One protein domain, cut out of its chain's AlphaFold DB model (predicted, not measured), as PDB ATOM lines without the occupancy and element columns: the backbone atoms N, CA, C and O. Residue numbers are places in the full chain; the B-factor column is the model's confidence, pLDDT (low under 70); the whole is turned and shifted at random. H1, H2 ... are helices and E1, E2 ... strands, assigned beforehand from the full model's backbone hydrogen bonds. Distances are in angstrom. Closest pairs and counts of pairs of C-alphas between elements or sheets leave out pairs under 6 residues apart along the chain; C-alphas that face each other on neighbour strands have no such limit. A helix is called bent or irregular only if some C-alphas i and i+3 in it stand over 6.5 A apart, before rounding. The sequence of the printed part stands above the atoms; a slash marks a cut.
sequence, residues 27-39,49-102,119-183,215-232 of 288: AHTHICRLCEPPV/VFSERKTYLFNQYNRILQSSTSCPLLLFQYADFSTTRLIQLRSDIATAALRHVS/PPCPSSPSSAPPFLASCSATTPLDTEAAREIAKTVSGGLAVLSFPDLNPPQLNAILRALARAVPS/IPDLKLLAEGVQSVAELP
ATOM      1  N   ALA A  27     280.988 300.051 174.955       50.16
ATOM      2  CA  ALA A  27     280.189 300.008 176.186       50.16
ATOM      3  C   ALA A  27     280.699 298.968 177.211       50.16
ATOM      4  O   ALA A  27     280.631 299.208 178.417       50.16
ATOM      5  N   HIS A  28     281.315 297.876 176.739       49.25
ATOM      6  CA  HIS A  28     281.997 296.874 177.565       49.25
ATOM      7  C   HIS A  28     283.149 297.439 178.418       49.25
ATOM      8  O   HIS A  28     283.294 297.069 179.579       49.25
ATOM      9  N   THR A  29     283.952 298.366 177.889       53.03
ATOM     10  CA  THR A  29     285.108 298.941 178.607       53.03
ATOM     11  C   THR A  29     284.688 299.829 179.780       53.03
ATOM     12  O   THR A  29     285.336 299.825 180.827       53.03
ATOM     13  N   HIS A  30     283.571 300.549 179.646       56.19
ATOM     14  CA  HIS A  30     283.007 301.352 180.732       56.19
ATOM     15  C   HIS A  30     282.386 300.490 181.834       56.19
ATOM     16  O   HIS A  30     282.459 300.864 183.001       56.19
ATOM     17  N   ILE A  31     281.806 299.345 181.467       56.72
ATOM     18  CA  ILE A  31     281.223 298.386 182.407       56.72
ATOM     19  C   ILE A  31     282.320 297.687 183.223       56.72
ATOM     20  O   ILE A  31     282.231 297.653 184.447       56.72
ATOM     21  N   CYS A  32     283.401 297.230 182.584       54.38
ATOM     22  CA  CYS A  32     284.525 296.602 183.288       54.38
ATOM     23  C   CYS A  32     285.219 297.560 184.276       54.38
ATOM     24  O   CYS A  32     285.536 297.157 185.391       54.38
ATOM     25  N   ARG A  33     285.361 298.848 183.922       56.88
ATOM     26  CA  ARG A  33     285.906 299.893 184.817       56.88
ATOM     27  C   ARG A  33     285.028 300.212 186.029       56.88
ATOM     28  O   ARG A  33     285.467 300.932 186.922       56.88
ATOM     29  N   LEU A  34     283.771 299.767 186.050       60.00
ATOM     30  CA  LEU A  34     282.896 299.949 187.209       60.00
ATOM     31  C   LEU A  34     283.122 298.891 188.294       60.00
ATOM     32  O   LEU A  34     282.804 299.176 189.442       60.00
ATOM     33  N   CYS A  35     283.684 297.730 187.940       60.03
ATOM     34  CA  CYS A  35     284.047 296.672 188.886       60.03
ATOM     35  C   CYS A  35     285.459 296.854 189.478       60.03
ATOM     36  O   CYS A  35     285.854 296.111 190.374       60.03
ATOM     37  N   GLU A  36     286.242 297.804 188.964       64.19
ATOM     38  CA  GLU A  36     287.556 298.166 189.502       64.19
ATOM     39  C   GLU A  36     287.409 299.139 190.682       64.19
ATOM     40  O   GLU A  36     286.487 299.967 190.682       64.19
ATOM     41  N   PRO A  37     288.310 299.079 191.686       64.75
ATOM     42  CA  PRO A  37     288.299 300.051 192.769       64.75
ATOM     43  C   PRO A  37     288.396 301.470 192.192       64.75
ATOM     44  O   PRO A  37     289.065 301.684 191.173       64.75
ATOM     45  N   PRO A  38     287.716 302.455 192.804       65.50
ATOM     46  CA  PRO A  38     287.717 303.813 192.290       65.50
ATOM     47  C   PRO A  38     289.156 304.321 192.179       65.50
ATOM     48  O   PRO A  38     289.896 304.330 193.160       65.50
ATOM     49  N   VAL A  39     289.546 304.748 190.974       70.19
ATOM     50  CA  VAL A  39     290.848 305.378 190.742       70.19
ATOM     51  C   VAL A  39     290.938 306.617 191.628       70.19
ATOM     52  O   VAL A  39     290.173 307.569 191.457       70.19
ATOM     53  N   VAL A  49     280.616 310.089 193.811       79.25
ATOM     54  CA  VAL A  49     279.276 310.689 193.891       79.25
ATOM     55  C   VAL A  49     278.492 310.407 192.609       79.25
ATOM     56  O   VAL A  49     278.949 310.688 191.498       79.25
ATOM     57  N   PHE A  50     277.292 309.850 192.757       82.69
ATOM     58  CA  PHE A  50     276.352 309.620 191.664       82.69
ATOM     59  C   PHE A  50     275.286 310.729 191.601       82.69
ATOM     60  O   PHE A  50     275.027 311.416 192.585       82.69
ATOM     61  N   SER A  51     274.645 310.902 190.438       90.00
ATOM     62  CA  SER A  51     273.459 311.766 190.325       90.00
ATOM     63  C   SER A  51     272.272 311.170 191.086       90.00
ATOM     64  O   SER A  51     272.203 309.953 191.227       90.00
ATOM     65  N   GLU A  52     271.298 311.986 191.499       90.62
ATOM     66  CA  GLU A  52     270.163 311.569 192.350       90.62
ATOM     67  C   GLU A  52     269.512 310.244 191.920       90.62
ATOM     68  O   GLU A  52     269.431 309.295 192.701       90.62
ATOM     69  N   ARG A  53     269.127 310.125 190.642       87.00
ATOM     70  CA  ARG A  53     268.536 308.891 190.099       87.00
ATOM     71  C   ARG A  53     269.485 307.693 190.181       87.00
ATOM     72  O   ARG A  53     269.047 306.580 190.458       87.00
ATOM     73  N   LYS A  54     270.776 307.895 189.908       84.31
ATOM     74  CA  LYS A  54     271.786 306.829 189.984       84.31
ATOM     75  C   LYS A  54     272.042 306.423 191.436       84.31
ATOM     76  O   LYS A  54     272.156 305.231 191.688       84.31
ATOM     77  N   THR A  55     272.052 307.373 192.368       88.50
ATOM     78  CA  THR A  55     272.143 307.125 193.814       88.50
ATOM     79  C   THR A  55     270.949 306.312 194.310       88.50
ATOM     80  O   THR A  55     271.133 305.331 195.023       88.50
ATOM     81  N   TYR A  56     269.729 306.655 193.878       90.94
ATOM     82  CA  TYR A  56     268.527 305.884 194.202       90.94
ATOM     83  C   TYR A  56     268.634 304.428 193.724       90.94
ATOM     84  O   TYR A  56     268.444 303.510 194.520       90.94
ATOM     85  N   LEU A  57     268.994 304.215 192.452       87.69
ATOM     86  CA  LEU A  57     269.147 302.870 191.884       87.69
ATOM     87  C   LEU A  57     270.266 302.081 192.569       87.69
ATOM     88  O   LEU A  57     270.080 300.915 192.892       87.69
ATOM     89  N   PHE A  58     271.406 302.720 192.829       84.81
ATOM     90  CA  PHE A  58     272.522 302.116 193.555       84.81
ATOM     91  C   PHE A  58     272.092 301.638 194.947       84.81
ATOM     92  O   PHE A  58     272.312 300.484 195.301       84.81
ATOM     93  N   ASN A  59     271.388 302.482 195.705       88.81
ATOM     94  CA  ASN A  59     270.868 302.119 197.022       88.81
ATOM     95  C   ASN A  59     269.814 301.007 196.948       88.81
ATOM     96  O   ASN A  59     269.773 300.139 197.820       88.81
ATOM     97  N   GLN A  60     268.969 301.012 195.917       87.19
ATOM     98  CA  GLN A  60     267.987 299.955 195.693       87.19
ATOM     99  C   GLN A  60     268.670 298.606 195.430       87.19
ATOM    100  O   GLN A  60     268.293 297.611 196.048       87.19
ATOM    101  N   TYR A  61     269.689 298.565 194.570       85.31
ATOM    102  CA  TYR A  61     270.432 297.334 194.297       85.31
ATOM    103  C   TYR A  61     271.250 296.871 195.498       85.31
ATOM    104  O   TYR A  61     271.227 295.682 195.797       85.31
ATOM    105  N   ASN A  62     271.867 297.789 196.247       85.25
ATOM    106  CA  ASN A  62     272.533 297.453 197.506       85.25
ATOM    107  C   ASN A  62     271.581 296.743 198.471       85.25
ATOM    108  O   ASN A  62     271.964 295.746 199.067       85.25
ATOM    109  N   ARG A  63     270.325 297.194 198.596       86.25
ATOM    110  CA  ARG A  63     269.332 296.511 199.447       86.25
ATOM    111  C   ARG A  63     269.025 295.099 198.954       86.25
ATOM    112  O   ARG A  63     268.957 294.183 199.766       86.25
ATOM    113  N   ILE A  64     268.869 294.919 197.641       83.12
ATOM    114  CA  ILE A  64     268.615 293.601 197.037       83.12
ATOM    115  C   ILE A  64     269.811 292.667 197.281       83.12
ATOM    116  O   ILE A  64     269.628 291.534 197.720       83.12
ATOM    117  N   LEU A  65     271.037 293.150 197.069       81.19
ATOM    118  CA  LEU A  65     272.260 292.380 197.298       81.19
ATOM    119  C   LEU A  65     272.477 292.066 198.781       81.19
ATOM    120  O   LEU A  65     272.795 290.935 199.121       81.19
ATOM    121  N   GLN A  66     272.232 293.011 199.686       83.38
ATOM    122  CA  GLN A  66     272.312 292.775 201.133       83.38
ATOM    123  C   GLN A  66     271.279 291.745 201.609       83.38
ATOM    124  O   GLN A  66     271.569 290.957 202.504       83.38
ATOM    125  N   SER A  67     270.098 291.704 200.982       80.25
ATOM    126  CA  SER A  67     269.092 290.670 201.255       80.25
ATOM    127  C   SER A  67     269.433 289.296 200.662       80.25
ATOM    128  O   SER A  67     268.771 288.314 200.991       80.25
ATOM    129  N   SER A  68     270.471 289.190 199.821       71.62
ATOM    130  CA  SER A  68     270.775 287.955 199.084       71.62
ATOM    131  C   SER A  68     271.205 286.776 199.960       71.62
ATOM    132  O   SER A  68     271.038 285.625 199.564       71.62
ATOM    133  N   THR A  69     271.698 287.043 201.174       70.38
ATOM    134  CA  THR A  69     272.081 286.004 202.143       70.38
ATOM    135  C   THR A  69     270.899 285.116 202.533       70.38
ATOM    136  O   THR A  69     271.079 283.927 202.781       70.38
ATOM    137  N   SER A  70     269.690 285.681 202.588       67.44
ATOM    138  CA  SER A  70     268.453 284.935 202.846       67.44
ATOM    139  C   SER A  70     267.619 284.703 201.583       67.44
ATOM    140  O   SER A  70     266.866 283.737 201.536       67.44
ATOM    141  N   CYS A  71     267.759 285.559 200.567       73.56
ATOM    142  CA  CYS A  71     266.938 285.564 199.355       73.56
ATOM    143  C   CYS A  71     267.794 285.253 198.114       73.56
ATOM    144  O   CYS A  71     268.509 286.138 197.639       73.56
ATOM    145  N   PRO A  72     267.748 284.042 197.534       81.62
ATOM    146  CA  PRO A  72     268.580 283.740 196.377       81.62
ATOM    147  C   PRO A  72     268.233 284.644 195.187       81.62
ATOM    148  O   PRO A  72     267.070 284.979 194.941       81.62
ATOM    149  N   LEU A  73     269.265 285.038 194.439       85.19
ATOM    150  CA  LEU A  73     269.151 285.898 193.265       85.19
ATOM    151  C   LEU A  73     269.520 285.115 192.008       85.19
ATOM    152  O   LEU A  73     270.537 284.425 191.969       85.19
ATOM    153  N   LEU A  74     268.720 285.268 190.960       86.44
ATOM    154  CA  LEU A  74     268.997 284.721 189.640       86.44
ATOM    155  C   LEU A  74     269.253 285.860 188.658       86.44
ATOM    156  O   LEU A  74     268.405 286.732 188.456       86.44
ATOM    157  N   LEU A  75     270.441 285.843 188.059       86.06
ATOM    158  CA  LEU A  75     270.884 286.831 187.082       86.06
ATOM    159  C   LEU A  75     270.724 286.269 185.673       86.06
ATOM    160  O   LEU A  75     271.189 285.165 185.373       86.06
ATOM    161  N   PHE A  76     270.087 287.046 184.807       86.19
ATOM    162  CA  PHE A  76     269.917 286.685 183.410       86.19
ATOM    163  C   PHE A  76     270.044 287.903 182.507       86.19
ATOM    164  O   PHE A  76     269.592 289.008 182.814       86.19
ATOM    165  N   GLN A  77     270.674 287.677 181.368       86.56
ATOM    166  CA  GLN A  77     270.805 288.648 180.303       86.56
ATOM    167  C   GLN A  77     269.627 288.493 179.349       86.56
ATOM    168  O   GLN A  77     269.237 287.372 179.021       86.56
ATOM    169  N   TYR A  78     269.081 289.615 178.894       86.19
ATOM    170  CA  TYR A  78     268.051 289.642 177.868       86.19
ATOM    171  C   TYR A  78     268.442 290.633 176.766       86.19
ATOM    172  O   TYR A  78     268.891 291.752 177.037       86.19
ATOM    173  N   ALA A  79     268.258 290.222 175.516       85.00
ATOM    174  CA  ALA A  79     268.460 291.055 174.336       85.00
ATOM    175  C   ALA A  79     267.221 290.992 173.436       85.00
ATOM    176  O   ALA A  79     266.534 289.974 173.382       85.00
ATOM    177  N   ASP A  80     266.919 292.101 172.756       83.00
ATOM    178  CA  ASP A  80     265.901 292.157 171.697       83.00
ATOM    179  C   ASP A  80     264.463 291.785 172.117       83.00
ATOM    180  O   ASP A  80     263.631 291.340 171.321       83.00
ATOM    181  N   PHE A  81     264.120 292.026 173.385       82.50
ATOM    182  CA  PHE A  81     262.755 291.877 173.887       82.50
ATOM    183  C   PHE A  81     261.920 293.147 173.679       82.50
ATOM    184  O   PHE A  81     262.283 294.234 174.132       82.50
ATOM    185  N   SER A  82     260.731 292.998 173.081       87.44
ATOM    186  CA  SER A  82     259.719 294.059 173.075       87.44
ATOM    187  C   SER A  82     259.064 294.217 174.452       87.44
ATOM    188  O   SER A  82     259.008 293.281 175.253       87.44
ATOM    189  N   THR A  83     258.505 295.397 174.725       88.50
ATOM    190  CA  THR A  83     257.800 295.686 175.986       88.50
ATOM    191  C   THR A  83     256.637 294.724 176.231       88.50
ATOM    192  O   THR A  83     256.508 294.202 177.336       88.50
ATOM    193  N   THR A  84     255.842 294.415 175.201       90.69
ATOM    194  CA  THR A  84     254.732 293.453 175.281       90.69
ATOM    195  C   THR A  84     255.217 292.060 175.673       90.69
ATOM    196  O   THR A  84     254.621 291.430 176.545       90.69
ATOM    197  N   ARG A  85     256.335 291.598 175.096       87.69
ATOM    198  CA  ARG A  85     256.929 290.301 175.452       87.69
ATOM    199  C   ARG A  85     257.469 290.288 176.878       87.69
ATOM    200  O   ARG A  85     257.296 289.295 177.570       87.69
ATOM    201  N   LEU A  86     258.065 291.383 177.353       87.00
ATOM    202  CA  LEU A  86     258.488 291.488 178.755       87.00
ATOM    203  C   LEU A  86     257.297 291.457 179.715       87.00
ATOM    204  O   LEU A  86     257.396 290.852 180.776       87.00
ATOM    205  N   ILE A  87     256.172 292.087 179.363       90.62
ATOM    206  CA  ILE A  87     254.950 292.040 180.179       90.62
ATOM    207  C   ILE A  87     254.421 290.603 180.254       90.62
ATOM    208  O   ILE A  87     254.158 290.124 181.354       90.62
ATOM    209  N   GLN A  88     254.345 289.909 179.115       91.69
ATOM    210  CA  GLN A  88     253.945 288.498 179.053       91.69
ATOM    211  C   GLN A  88     254.889 287.599 179.857       91.69
ATOM    212  O   GLN A  88     254.446 286.788 180.663       91.69
ATOM    213  N   LEU A  89     256.201 287.798 179.721       90.50
ATOM    214  CA  LEU A  89     257.189 287.052 180.493       90.50
ATOM    215  C   LEU A  89     256.994 287.263 182.001       90.50
ATOM    216  O   LEU A  89     257.016 286.305 182.766       90.50
ATOM    217  N   ARG A  90     256.760 288.504 182.448       90.81
ATOM    218  CA  ARG A  90     256.499 288.791 183.866       90.81
ATOM    219  C   ARG A  90     255.209 288.134 184.355       90.81
ATOM    220  O   ARG A  90     255.203 287.611 185.467       90.81
ATOM    221  N   SER A  91     254.144 288.133 183.548       92.06
ATOM    222  CA  SER A  91     252.899 287.445 183.913       92.06
ATOM    223  C   SER A  91     253.075 285.930 183.971       92.06
ATOM    224  O   SER A  91     252.542 285.292 184.878       92.06
ATOM    225  N   ASP A  92     253.860 285.354 183.062       92.06
ATOM    226  CA  ASP A  92     254.141 283.919 183.029       92.06
ATOM    227  C   ASP A  92     254.988 283.493 184.231       92.06
ATOM    228  O   ASP A  92     254.664 282.499 184.880       92.06
ATOM    229  N   ILE A  93     256.012 284.277 184.590       91.12
ATOM    230  CA  ILE A  93     256.820 284.064 185.801       91.12
ATOM    231  C   ILE A  93     255.937 284.140 187.048       91.12
ATOM    232  O   ILE A  93     255.997 283.243 187.888       91.12
ATOM    233  N   ALA A  94     255.082 285.162 187.160       89.31
ATOM    234  CA  ALA A  94     254.172 285.302 188.296       89.31
ATOM    235  C   ALA A  94     253.203 284.111 188.387       89.31
ATOM    236  O   ALA A  94     253.019 283.529 189.454       89.31
ATOM    237  N   THR A  95     252.641 283.685 187.255       91.56
ATOM    238  CA  THR A  95     251.729 282.537 187.189       91.56
ATOM    239  C   THR A  95     252.435 281.231 187.558       91.56
ATOM    240  O   THR A  95     251.886 280.425 188.308       91.56
ATOM    241  N   ALA A  96     253.654 281.012 187.060       90.06
ATOM    242  CA  ALA A  96     254.468 279.844 187.390       90.06
ATOM    243  C   ALA A  96     254.832 279.820 188.879       90.06
ATOM    244  O   ALA A  96     254.738 278.776 189.522       90.06
ATOM    245  N   ALA A  97     255.175 280.979 189.438       87.19
ATOM    246  CA  ALA A  97     255.504 281.117 190.842       87.19
ATOM    247  C   ALA A  97     254.321 280.767 191.754       87.19
ATOM    248  O   ALA A  97     254.498 280.005 192.701       87.19
ATOM    249  N   LEU A  98     253.122 281.272 191.442       85.69
ATOM    250  CA  LEU A  98     251.905 281.045 192.231       85.69
ATOM    251  C   LEU A  98     251.504 279.567 192.311       85.69
ATOM    252  O   LEU A  98     250.971 279.132 193.328       85.69
ATOM    253  N   ARG A  99     251.786 278.772 191.272       84.62
ATOM    254  CA  ARG A  99     251.455 277.334 191.241       84.62
ATOM    255  C   ARG A  99     252.205 276.511 192.285       84.62
ATOM    256  O   ARG A  99     251.734 275.441 192.660       84.62
ATOM    257  N   HIS A 100     253.366 276.994 192.718       77.69
ATOM    258  CA  HIS A 100     254.280 276.270 193.597       77.69
ATOM    259  C   HIS A 100     254.516 276.980 194.932       77.69
ATOM    260  O   HIS A 100     255.400 276.569 195.679       77.69
ATOM    261  N   VAL A 101     253.723 278.008 195.258       73.56
ATOM    262  CA  VAL A 101     253.671 278.533 196.626       73.56
ATOM    263  C   VAL A 101     253.120 277.421 197.512       73.56
ATOM    264  O   VAL A 101     251.974 276.993 197.354       73.56
ATOM    265  N   SER A 102     253.974 276.913 198.399       62.69
ATOM    266  CA  SER A 102     253.649 275.868 199.362       62.69
ATOM    267  C   SER A 102     252.345 276.212 200.072       62.69
ATOM    268  O   SER A 102     252.239 277.236 200.747       62.69
ATOM    269  N   PRO A 119     254.922 286.817 195.993       57.97
ATOM    270  CA  PRO A 119     255.373 286.175 194.773       57.97
ATOM    271  C   PRO A 119     256.770 286.717 194.413       57.97
ATOM    272  O   PRO A 119     257.014 287.909 194.613       57.97
ATOM    273  N   PRO A 120     257.696 285.880 193.906       59.69
ATOM    274  CA  PRO A 120     258.972 286.341 193.378       59.69
ATOM    275  C   PRO A 120     258.691 287.360 192.275       59.69
ATOM    276  O   PRO A 120     258.257 287.028 191.170       59.69
ATOM    277  N   CYS A 121     258.867 288.630 192.617       56.75
ATOM    278  CA  CYS A 121     258.664 289.722 191.693       56.75
ATOM    279  C   CYS A 121     259.917 289.832 190.821       56.75
ATOM    280  O   CYS A 121     261.017 289.986 191.361       56.75
ATOM    281  N   PRO A 122     259.790 289.794 189.484       57.06
ATOM    282  CA  PRO A 122     260.891 290.171 188.616       57.06
ATOM    283  C   PRO A 122     261.236 291.627 188.922       57.06
ATOM    284  O   PRO A 122     260.437 292.532 188.663       57.06
ATOM    285  N   SER A 123     262.401 291.848 189.531       56.09
ATOM    286  CA  SER A 123     262.858 293.202 189.800       56.09
ATOM    287  C   SER A 123     263.100 293.910 188.464       56.09
ATOM    288  O   SER A 123     263.388 293.286 187.437       56.09
ATOM    289  N   SER A 124     262.850 295.216 188.450       54.66
ATOM    290  CA  SER A 124     262.862 296.051 187.250       54.66
ATOM    291  C   SER A 124     264.119 295.836 186.393       54.66
ATOM    292  O   SER A 124     265.191 295.635 186.963       54.66
ATOM    293  N   PRO A 125     264.021 295.942 185.050       56.00
ATOM    294  CA  PRO A 125     265.177 295.837 184.163       56.00
ATOM    295  C   PRO A 125     266.270 296.796 184.629       56.00
ATOM    296  O   PRO A 125     266.056 298.011 184.685       56.00
ATOM    297  N   SER A 126     267.415 296.240 185.021       58.31
ATOM    298  CA  SER A 126     268.505 297.036 185.554       58.31
ATOM    299  C   SER A 126     269.280 297.654 184.401       58.31
ATOM    300  O   SER A 126     269.582 296.999 183.402       58.31
ATOM    301  N   SER A 127     269.627 298.933 184.521       61.12
ATOM    302  CA  SER A 127     270.775 299.410 183.765       61.12
ATOM    303  C   SER A 127     272.010 298.742 184.373       61.12
ATOM    304  O   SER A 127     272.269 298.884 185.567       61.12
ATOM    305  N   ALA A 128     272.765 298.015 183.546       65.69
ATOM    306  CA  ALA A 128     273.969 297.296 183.958       65.69
ATOM    307  C   ALA A 128     274.952 298.117 184.833       65.69
ATOM    308  O   ALA A 128     275.458 297.558 185.805       65.69
ATOM    309  N   PRO A 129     275.214 299.427 184.592       67.44
ATOM    310  CA  PRO A 129     276.237 300.141 185.355       67.44
ATOM    311  C   PRO A 129     275.971 300.274 186.872       67.44
ATOM    312  O   PRO A 129     276.809 299.819 187.644       67.44
ATOM    313  N   PRO A 130     274.863 300.864 187.368       72.38
ATOM    314  CA  PRO A 130     274.647 300.996 188.815       72.38
ATOM    315  C   PRO A 130     274.554 299.654 189.550       72.38
ATOM    316  O   PRO A 130     274.975 299.588 190.700       72.38
ATOM    317  N   PHE A 131     274.051 298.598 188.898       76.62
ATOM    318  CA  PHE A 131     273.991 297.260 189.490       76.62
ATOM    319  C   PHE A 131     275.390 296.655 189.675       76.62
ATOM    320  O   PHE A 131     275.740 296.199 190.761       76.62
ATOM    321  N   LEU A 132     276.240 296.720 188.649       72.12
ATOM    322  CA  LEU A 132     277.601 296.186 188.746       72.12
ATOM    323  C   LEU A 132     278.461 296.970 189.748       72.12
ATOM    324  O   LEU A 132     279.212 296.362 190.505       72.12
ATOM    325  N   ALA A 133     278.272 298.293 189.844       72.44
ATOM    326  CA  ALA A 133     278.897 299.092 190.902       72.44
ATOM    327  C   ALA A 133     278.432 298.680 192.311       72.44
ATOM    328  O   ALA A 133     279.233 298.686 193.245       72.44
ATOM    329  N   SER A 134     277.154 298.321 192.489       71.19
ATOM    330  CA  SER A 134     276.672 297.800 193.777       71.19
ATOM    331  C   SER A 134     277.267 296.432 194.114       71.19
ATOM    332  O   SER A 134     277.650 296.219 195.266       71.19
ATOM    333  N   CYS A 135     277.451 295.551 193.119       72.19
ATOM    334  CA  CYS A 135     278.101 294.251 193.307       72.19
ATOM    335  C   CYS A 135     279.532 294.394 193.833       72.19
ATOM    336  O   CYS A 135     279.905 293.664 194.743       72.19
ATOM    337  N   SER A 136     280.303 295.360 193.320       69.19
ATOM    338  CA  SER A 136     281.666 295.621 193.804       69.19
ATOM    339  C   SER A 136     281.728 296.310 195.172       69.19
ATOM    340  O   SER A 136     282.754 296.233 195.837       69.19
ATOM    341  N   ALA A 137     280.672 297.025 195.581       69.50
ATOM    342  CA  ALA A 137     280.702 297.895 196.759       69.50
ATOM    343  C   ALA A 137     280.150 297.263 198.048       69.50
ATOM    344  O   ALA A 137     280.595 297.644 199.127       69.50
ATOM    345  N   THR A 138     279.153 296.367 197.973       60.00
ATOM    346  CA  THR A 138     278.338 296.014 199.160       60.00
ATOM    347  C   THR A 138     278.338 294.557 199.607       60.00
ATOM    348  O   THR A 138     277.801 294.287 200.680       60.00
ATOM    349  N   THR A 139     278.925 293.608 198.875       53.59
ATOM    350  CA  THR A 139     278.695 292.176 199.166       53.59
ATOM    351  C   THR A 139     279.821 291.245 198.690       53.59
ATOM    352  O   THR A 139     280.532 291.608 197.759       53.59
ATOM    353  N   PRO A 140     279.960 290.033 199.280       55.97
ATOM    354  CA  PRO A 140     281.068 289.082 199.083       55.97
ATOM    355  C   PRO A 140     280.948 288.273 197.780       55.97
ATOM    356  O   PRO A 140     281.251 287.083 197.743       55.97
ATOM    357  N   LEU A 141     280.449 288.885 196.706       58.56
ATOM    358  CA  LEU A 141     280.684 288.333 195.380       58.56
ATOM    359  C   LEU A 141     282.151 288.593 195.087       58.56
ATOM    360  O   LEU A 141     282.595 289.739 195.155       58.56
ATOM    361  N   ASP A 142     282.895 287.523 194.821       64.69
ATOM    362  CA  ASP A 142     284.302 287.641 194.485       64.69
ATOM    363  C   ASP A 142     284.469 288.716 193.403       64.69
ATOM    364  O   ASP A 142     283.700 288.780 192.436       64.69
ATOM    365  N   THR A 143     285.455 289.595 193.579       71.94
ATOM    366  CA  THR A 143     285.776 290.621 192.578       71.94
ATOM    367  C   THR A 143     286.000 289.984 191.203       71.94
ATOM    368  O   THR A 143     285.731 290.602 190.175       71.94
ATOM    369  N   GLU A 144     286.426 288.721 191.186       74.56
ATOM    370  CA  GLU A 144     286.576 287.883 190.004       74.56
ATOM    371  C   GLU A 144     285.227 287.484 189.394       74.56
ATOM    372  O   GLU A 144     285.007 287.748 188.211       74.56
ATOM    373  N   ALA A 145     284.275 286.994 190.191       75.88
ATOM    374  CA  ALA A 145     282.920 286.680 189.733       75.88
ATOM    375  C   ALA A 145     282.201 287.924 189.177       75.88
ATOM    376  O   ALA A 145     281.560 287.872 188.128       75.88
ATOM    377  N   ALA A 146     282.364 289.086 189.819       74.38
ATOM    378  CA  ALA A 146     281.827 290.350 189.309       74.38
ATOM    379  C   ALA A 146     282.466 290.764 187.967       74.38
ATOM    380  O   ALA A 146     281.789 291.330 187.103       74.38
ATOM    381  N   ARG A 147     283.758 290.468 187.756       77.94
ATOM    382  CA  ARG A 147     284.439 290.682 186.465       77.94
ATOM    383  C   ARG A 147     283.966 289.697 185.400       77.94
ATOM    384  O   ARG A 147     283.831 290.094 184.246       77.94
ATOM    385  N   GLU A 148     283.715 288.441 185.748       80.12
ATOM    386  CA  GLU A 148     283.160 287.443 184.826       80.12
ATOM    387  C   GLU A 148     281.747 287.815 184.381       80.12
ATOM    388  O   GLU A 148     281.448 287.804 183.184       80.12
ATOM    389  N   ILE A 149     280.913 288.270 185.318       77.06
ATOM    390  CA  ILE A 149     279.596 288.835 185.016       77.06
ATOM    391  C   ILE A 149     279.756 290.056 184.097       77.06
ATOM    392  O   ILE A 149     279.105 290.146 183.062       77.06
ATOM    393  N   ALA A 150     280.676 290.977 184.392       76.88
ATOM    394  CA  ALA A 150     280.905 292.150 183.541       76.88
ATOM    395  C   ALA A 150     281.373 291.802 182.110       76.88
ATOM    396  O   ALA A 150     281.050 292.524 181.165       76.88
ATOM    397  N   LYS A 151     282.117 290.702 181.928       81.00
ATOM    398  CA  LYS A 151     282.547 290.206 180.607       81.00
ATOM    399  C   LYS A 151     281.410 289.543 179.831       81.00
ATOM    400  O   LYS A 151     281.367 289.661 178.611       81.00
ATOM    401  N   THR A 152     280.516 288.842 180.522       74.69
ATOM    402  CA  THR A 152     279.409 288.087 179.911       74.69
ATOM    403  C   THR A 152     278.191 288.962 179.607       74.69
ATOM    404  O   THR A 152     277.459 288.687 178.659       74.69
ATOM    405  N   VAL A 153     277.992 290.054 180.350       72.56
ATOM    406  CA  VAL A 153     276.854 290.967 180.175       72.56
ATOM    407  C   VAL A 153     277.015 291.827 178.913       72.56
ATOM    408  O   VAL A 153     277.682 292.859 178.919       72.56
ATOM    409  N   SER A 154     276.339 291.419 177.836       70.44
ATOM    410  CA  SER A 154     276.219 292.154 176.566       70.44
ATOM    411  C   SER A 154     274.751 292.524 176.285       70.44
ATOM    412  O   SER A 154     274.014 291.810 175.610       70.44
ATOM    413  N   GLY A 155     274.263 293.619 176.873       76.88
ATOM    414  CA  GLY A 155     272.873 294.071 176.707       76.88
ATOM    415  C   GLY A 155     272.174 294.373 178.029       76.88
ATOM    416  O   GLY A 155     272.778 294.941 178.940       76.88
ATOM    417  N   GLY A 156     270.883 294.042 178.121       79.38
ATOM    418  CA  GLY A 156     270.092 294.232 179.334       79.38
ATOM    419  C   GLY A 156     270.372 293.145 180.368       79.38
ATOM    420  O   GLY A 156     270.404 291.964 180.029       79.38
ATOM    421  N   LEU A 157     270.547 293.539 181.630       82.62
ATOM    422  CA  LEU A 157     270.681 292.618 182.758       82.62
ATOM    423  C   LEU A 157     269.425 292.698 183.623       82.62
ATOM    424  O   LEU A 157     268.995 293.784 184.028       82.62
ATOM    425  N   ALA A 158     268.835 291.550 183.919       84.69
ATOM    426  CA  ALA A 158     267.707 291.430 184.823       84.69
ATOM    427  C   ALA A 158     268.062 290.534 186.010       84.69
ATOM    428  O   ALA A 158     268.848 289.590 185.906       84.69
ATOM    429  N   VAL A 159     267.463 290.868 187.150       84.81
ATOM    430  CA  VAL A 159     267.662 290.178 188.420       84.81
ATOM    431  C   VAL A 159     266.308 289.683 188.900       84.81
ATOM    432  O   VAL A 159     265.355 290.460 189.018       84.81
ATOM    433  N   LEU A 160     266.212 288.392 189.179       86.44
ATOM    434  CA  LEU A 160     265.042 287.784 189.790       86.44
ATOM    435  C   LEU A 160     265.380 287.405 191.230       86.44
ATOM    436  O   LEU A 160     266.243 286.563 191.463       86.44
ATOM    437  N   SER A 161     264.716 288.051 192.185       86.06
ATOM    438  CA  SER A 161     264.868 287.766 193.611       86.06
ATOM    439  C   SER A 161     263.791 286.800 194.085       86.06
ATOM    440  O   SER A 161     262.604 287.024 193.826       86.06
ATOM    441  N   PHE A 162     264.195 285.773 194.826       82.38
ATOM    442  CA  PHE A 162     263.286 284.820 195.452       82.38
ATOM    443  C   PHE A 162     263.253 285.041 196.965       82.38
ATOM    444  O   PHE A 162     264.322 285.109 197.565       82.38
ATOM    445  N   PRO A 163     262.068 285.135 197.593       79.94
ATOM    446  CA  PRO A 163     261.976 285.240 199.049       79.94
ATOM    447  C   PRO A 163     262.362 283.928 199.743       79.94
ATOM    448  O   PRO A 163     263.057 283.964 200.749       79.94
ATOM    449  N   ASP A 164     261.981 282.785 199.158       80.31
ATOM    450  CA  ASP A 164     262.286 281.444 199.660       80.31
ATOM    451  C   ASP A 164     262.845 280.567 198.529       80.31
ATOM    452  O   ASP A 164     262.382 280.630 197.382       80.31
ATOM    453  N   LEU A 165     263.824 279.709 198.840       82.88
ATOM    454  CA  LEU A 165     264.392 278.763 197.878       82.88
ATOM    455  C   LEU A 165     263.499 277.521 197.737       82.88
ATOM    456  O   LEU A 165     263.686 276.520 198.427       82.88
ATOM    457  N   ASN A 166     262.549 277.571 196.803       87.12
ATOM    458  CA  ASN A 166     261.721 276.421 196.434       87.12
ATOM    459  C   ASN A 166     262.153 275.861 195.066       87.12
ATOM    460  O   ASN A 166     261.819 276.452 194.034       87.12
ATOM    461  N   PRO A 167     262.840 274.706 195.005       89.81
ATOM    462  CA  PRO A 167     263.317 274.153 193.738       89.81
ATOM    463  C   PRO A 167     262.220 273.825 192.700       89.81
ATOM    464  O   PRO A 167     262.429 274.153 191.531       89.81
ATOM    465  N   PRO A 168     261.012 273.306 193.037       88.75
ATOM    466  CA  PRO A 168     259.972 273.092 192.020       88.75
ATOM    467  C   PRO A 168     259.433 274.407 191.443       88.75
ATOM    468  O   PRO A 168     259.124 274.486 190.253       88.75
ATOM    469  N   GLN A 169     259.355 275.454 192.270       90.31
ATOM    470  CA  GLN A 169     258.975 276.796 191.835       90.31
ATOM    471  C   GLN A 169     260.027 277.366 190.882       90.31
ATOM    472  O   GLN A 169     259.688 277.889 189.821       90.31
ATOM    473  N   LEU A 170     261.302 277.207 191.236       89.81
ATOM    474  CA  LEU A 170     262.428 277.609 190.409       89.81
ATOM    475  C   LEU A 170     262.407 276.874 189.061       89.81
ATOM    476  O   LEU A 170     262.518 277.519 188.025       89.81
ATOM    477  N   ASN A 171     262.170 275.560 189.046       91.62
ATOM    478  CA  ASN A 171     262.067 274.772 187.814       91.62
ATOM    479  C   ASN A 171     260.914 275.256 186.916       91.62
ATOM    480  O   ASN A 171     261.091 275.450 185.715       91.62
ATOM    481  N   ALA A 172     259.742 275.536 187.492       91.19
ATOM    482  CA  ALA A 172     258.614 276.091 186.744       91.19
ATOM    483  C   ALA A 172     258.940 277.457 186.118       91.19
ATOM    484  O   ALA A 172     258.555 277.726 184.979       91.19
ATOM    485  N   ILE A 173     259.686 278.297 186.837       90.88
ATOM    486  CA  ILE A 173     260.132 279.603 186.348       90.88
ATOM    487  C   ILE A 173     261.199 279.450 185.263       90.88
ATOM    488  O   ILE A 173     261.092 280.106 184.232       90.88
ATOM    489  N   LEU A 174     262.174 278.549 185.420       90.25
ATOM    490  CA  LEU A 174     263.150 278.241 184.371       90.25
ATOM    491  C   LEU A 174     262.466 277.756 183.088       90.25
ATOM    492  O   LEU A 174     262.850 278.165 181.996       90.25
ATOM    493  N   ARG A 175     261.405 276.947 183.200       90.69
ATOM    494  CA  ARG A 175     260.589 276.529 182.048       90.69
ATOM    495  C   ARG A 175     259.839 277.698 181.412       90.69
ATOM    496  O   ARG A 175     259.737 277.750 180.188       90.69
ATOM    497  N   ALA A 176     259.322 278.632 182.212       90.06
ATOM    498  CA  ALA A 176     258.689 279.848 181.702       90.06
ATOM    499  C   ALA A 176     259.701 280.748 180.969       90.06
ATOM    500  O   ALA A 176     259.407 281.236 179.880       90.06
ATOM    501  N   LEU A 177     260.917 280.895 181.510       89.12
ATOM    502  CA  LEU A 177     262.023 281.609 180.864       89.12
ATOM    503  C   LEU A 177     262.439 280.932 179.549       89.12
ATOM    504  O   LEU A 177     262.558 281.606 178.530       89.12
ATOM    505  N   ALA A 178     262.580 279.602 179.544       87.81
ATOM    506  CA  ALA A 178     262.910 278.833 178.344       87.81
ATOM    507  C   ALA A 178     261.819 278.920 177.263       87.81
ATOM    508  O   ALA A 178     262.133 278.906 176.080       87.81
ATOM    509  N   ARG A 179     260.541 279.048 177.648       87.62
ATOM    510  CA  ARG A 179     259.421 279.241 176.712       87.62
ATOM    511  C   ARG A 179     259.400 280.640 176.089       87.62
ATOM    512  O   ARG A 179     258.906 280.795 174.975       87.62
ATOM    513  N   ALA A 180     259.897 281.653 176.796       84.69
ATOM    514  CA  ALA A 180     259.923 283.026 176.294       84.69
ATOM    515  C   ALA A 180     260.932 283.226 175.150       84.69
ATOM    516  O   ALA A 180     260.769 284.150 174.349       84.69
ATOM    517  N   VAL A 181     261.939 282.353 175.053       81.94
ATOM    518  CA  VAL A 181     262.847 282.274 173.906       81.94
ATOM    519  C   VAL A 181     262.286 281.251 172.916       81.94
ATOM    520  O   VAL A 181     262.172 280.074 173.257       81.94
ATOM    521  N   PRO A 182     261.917 281.648 171.688       66.31
ATOM    522  CA  PRO A 182     261.491 280.683 170.687       66.31
ATOM    523  C   PRO A 182     262.666 279.749 170.368       66.31
ATOM    524  O   PRO A 182     263.735 280.206 169.965       66.31
ATOM    525  N   SER A 183     262.482 278.436 170.529       58.09
ATOM    526  CA  SER A 183     263.465 277.470 170.045       58.09
ATOM    527  C   SER A 183     263.530 277.575 168.519       58.09
ATOM    528  O   SER A 183     262.531 277.433 167.817       58.09
ATOM    529  N   ILE A 215     265.789 287.962 166.994       64.75
ATOM    530  CA  ILE A 215     265.320 286.832 167.794       64.75
ATOM    531  C   ILE A 215     265.655 287.165 169.251       64.75
ATOM    532  O   ILE A 215     266.820 287.440 169.533       64.75
ATOM    533  N   PRO A 216     264.670 287.169 170.168       68.94
ATOM    534  CA  PRO A 216     264.937 287.491 171.560       68.94
ATOM    535  C   PRO A 216     265.866 286.428 172.149       68.94
ATOM    536  O   PRO A 216     265.581 285.233 172.047       68.94
ATOM    537  N   ASP A 217     266.958 286.868 172.762       68.94
ATOM    538  CA  ASP A 217     267.953 286.001 173.396       68.94
ATOM    539  C   ASP A 217     267.878 286.165 174.919       68.94
ATOM    540  O   ASP A 217     267.778 287.289 175.427       68.94
ATOM    541  N   LEU A 218     267.897 285.044 175.645       73.75
ATOM    542  CA  LEU A 218     267.902 284.999 177.106       73.75
ATOM    543  C   LEU A 218     268.985 284.030 177.575       73.75
ATOM    544  O   LEU A 218     268.896 282.825 177.341       73.75
ATOM    545  N   LYS A 219     269.988 284.559 178.280       75.56
ATOM    546  CA  LYS A 219     271.137 283.793 178.782       75.56
ATOM    547  C   LYS A 219     271.178 283.828 180.303       75.56
ATOM    548  O   LYS A 219     271.165 284.901 180.907       75.56
ATOM    549  N   LEU A 220     271.226 282.650 180.920       77.50
ATOM    550  CA  LEU A 220     271.444 282.495 182.358       77.50
ATOM    551  C   LEU A 220     272.946 282.554 182.641       77.50
ATOM    552  O   LEU A 220     273.719 281.906 181.943       77.50
ATOM    553  N   LEU A 221     273.354 283.316 183.657       70.69
ATOM    554  CA  LEU A 221     274.776 283.514 183.970       70.69
ATOM    555  C   LEU A 221     275.384 282.418 184.861       70.69
ATOM    556  O   LEU A 221     276.595 282.384 185.031       70.69
ATOM    557  N   ALA A 222     274.569 281.527 185.433       71.69
ATOM    558  CA  ALA A 222     275.037 280.454 186.308       71.69
ATOM    559  C   ALA A 222     274.727 279.075 185.705       71.69
ATOM    560  O   ALA A 222     273.567 278.724 185.486       71.69
ATOM    561  N   GLU A 223     275.772 278.277 185.478       68.25
ATOM    562  CA  GLU A 223     275.674 276.951 184.847       68.25
ATOM    563  C   GLU A 223     275.085 275.875 185.786       68.25
ATOM    564  O   GLU A 223     274.592 274.848 185.331       68.25
ATOM    565  N   GLY A 224     275.037 276.132 187.099       78.56
ATOM    566  CA  GLY A 224     274.520 275.199 188.113       78.56
ATOM    567  C   GLY A 224     273.048 275.375 188.498       78.56
ATOM    568  O   GLY A 224     272.560 274.697 189.394       78.56
ATOM    569  N   VAL A 225     272.303 276.291 187.878       84.62
ATOM    570  CA  VAL A 225     270.921 276.569 188.323       84.62
ATOM    571  C   VAL A 225     269.978 275.400 188.014       84.62
ATOM    572  O   VAL A 225     269.030 275.154 188.757       84.62
ATOM    573  N   GLN A 226     270.248 274.649 186.943       86.88
ATOM    574  CA  GLN A 226     269.429 273.496 186.561       86.88
ATOM    575  C   GLN A 226     269.528 272.358 187.583       86.88
ATOM    576  O   GLN A 226     268.498 271.811 187.964       86.88
ATOM    577  N   SER A 227     270.721 272.073 188.112       87.75
ATOM    578  CA  SER A 227     270.888 271.041 189.143       87.75
ATOM    579  C   SER A 227     270.182 271.421 190.445       87.75
ATOM    580  O   SER A 227     269.554 270.577 191.076       87.75
ATOM    581  N   VAL A 228     270.190 272.708 190.812       87.19
ATOM    582  CA  VAL A 228     269.421 273.212 191.963       87.19
ATOM    583  C   VAL A 228     267.911 273.093 191.718       87.19
ATOM    584  O   VAL A 228     267.162 272.796 192.645       87.19
ATOM    585  N   ALA A 229     267.452 273.276 190.478       87.94
ATOM    586  CA  ALA A 229     266.043 273.148 190.097       87.94
ATOM    587  C   ALA A 229     265.511 271.704 190.138       87.94
ATOM    588  O   ALA A 229     264.297 271.494 190.204       87.94
ATOM    589  N   GLU A 230     266.398 270.716 190.042       90.38
ATOM    590  CA  GLU A 230     266.062 269.290 190.100       90.38
ATOM    591  C   GLU A 230     265.941 268.770 191.537       90.38
ATOM    592  O   GLU A 230     265.380 267.695 191.757       90.38
ATOM    593  N   LEU A 231     266.422 269.533 192.524       89.50
ATOM    594  CA  LEU A 231     266.384 269.123 193.922       89.50
ATOM    595  C   LEU A 231     264.945 268.987 194.451       89.50
ATOM    596  O   LEU A 231     264.047 269.751 194.080       89.50
ATOM    597  N   PRO A 232     264.704 268.042 195.375       89.12
ATOM    598  CA  PRO A 232     263.433 267.950 196.073       89.12
ATOM    599  C   PRO A 232     263.285 269.090 197.101       89.12
ATOM    600  O   PRO A 232     264.240 269.780 197.455       89.12
TER     601      PRO A 232
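AT A GLANCE: This is residues 27 to 39, 49 to 102, 119 to 183 and 215 to 232 of the 288 residues of an uncharacterized protein of Grifola frondosa (UniProt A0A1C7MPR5). A small three-stranded sheet, E1, E2 and E3, stands in the middle between two groups of helices that stay apart from each other. On one side are H1, H4 and H5, with H2 crossing H4 at a steep angle; on the other are H3 and H6, nearly side by side, with short H7 at one end of H6. The contacts with the sheet are light: H2, H4 and H5 only graze it, while H6 runs over it at some distance. The printed part has 150 residues with seven named helices and three named strands, in the order H1 H2 E1 H3 H4 H5 E2 H6 E3 H7; the sheet order is E2 E1 E3, antiparallel throughout, and the class is mostly helix. The whole is compact, with a radius of gyration of the C-alphas of 15.5 A and spans of 47 by 34 by 29 A.

HOW THE PARTS SIT: H1, residues 27 to 32, touches H5, residues 143 to 152, at a shallow tilt of 13 degrees, opposite ways; their closest C-alphas, of Cys 32 and Ala 150, are 5.7 A apart. H1 only just touches H4, residues 128 to 138, with 3 pairs of C-alphas within 8 A, the closest being Ile 31 and Pro 129 at 6.1 A. H4 is the hub, touching three helices. It touches H2, residues 52 to 69, at a steep tilt of 55 degrees, with the C-alphas of Phe 58 and Pro 130 closest at 5.3 A. H4 and H5 form a helical hairpin at a shallow tilt of 10 degrees, with the C-alphas of Ser 136 and Thr 143 closest at 6.6 A. E1, residues 73 to 79, is the inner strand of the sheet. Its neighbour E2, residues 156 to 161, is antiparallel to it at 154 degrees, with N 74 and O 160 within hydrogen-bond range at 2.8 A. On the other side of E1, E3, residues 217 to 220, is antiparallel to it at 158 degrees, with N 77 and O 219 within range at 2.9 A. H6, residues 167 to 180, is on the sheet at a height over the sheet of 11.2 A; it lies over E1 and runs along the strands, at 4 degrees to E1 on the local plane. H6 touches H3, residues 83 to 99, at a shallow tilt of 24 degrees, opposite ways, with the C-alphas of Ile 93 and Ile 173 closest at 5.6 A. With its residues 167 to 171 alone H6 touches H7, residues 225 to 230, at a steep tilt of 57 degrees, with the C-alphas of Pro 167 and Ala 229 closest at 4.7 A. The helix packing is mostly aligned, but only just: of the 6 pairs of helices that touch, 4 are at a shallow tilt. Every O i to N i+4 pair is within hydrogen-bond range in H1, H3, H4, H5, H6 and H7; in H2 13 of 14 are.

IN THESE COORDINATES: H1 begins at C-alpha 27, (280.189, 300.008, 176.186). H2 is 27.4 A long and only just irregular, with C-alphas 66 and 69 6.8 A apart. E1 begins at C-alpha 73, (269.151, 285.898, 193.265), and is 19.6 A long; H3 is 24.7 A long. H4 spans 15.9 A, H5 14.4 A, E2 16.5 A and H6 19.9 A. After the short E3, H7 ends at C-alpha 230, (266.062, 269.290, 190.100).

THE WHOLE: The two C-alphas farthest apart, those of Val 39 and Arg 99, are 48.4 A apart. Residues 40 to 48, 103 to 118 and 184 to 214 are not printed, and the C-alphas across these cuts are 13.1 A, 11.4 A and 9.8 A apart. Of the links that are printed whole, none is long. The mean pLDDT of the printed part is 77.6; 38 residues are under 70, among them residues 27 to 38, 119 to 129 and 136 to 142.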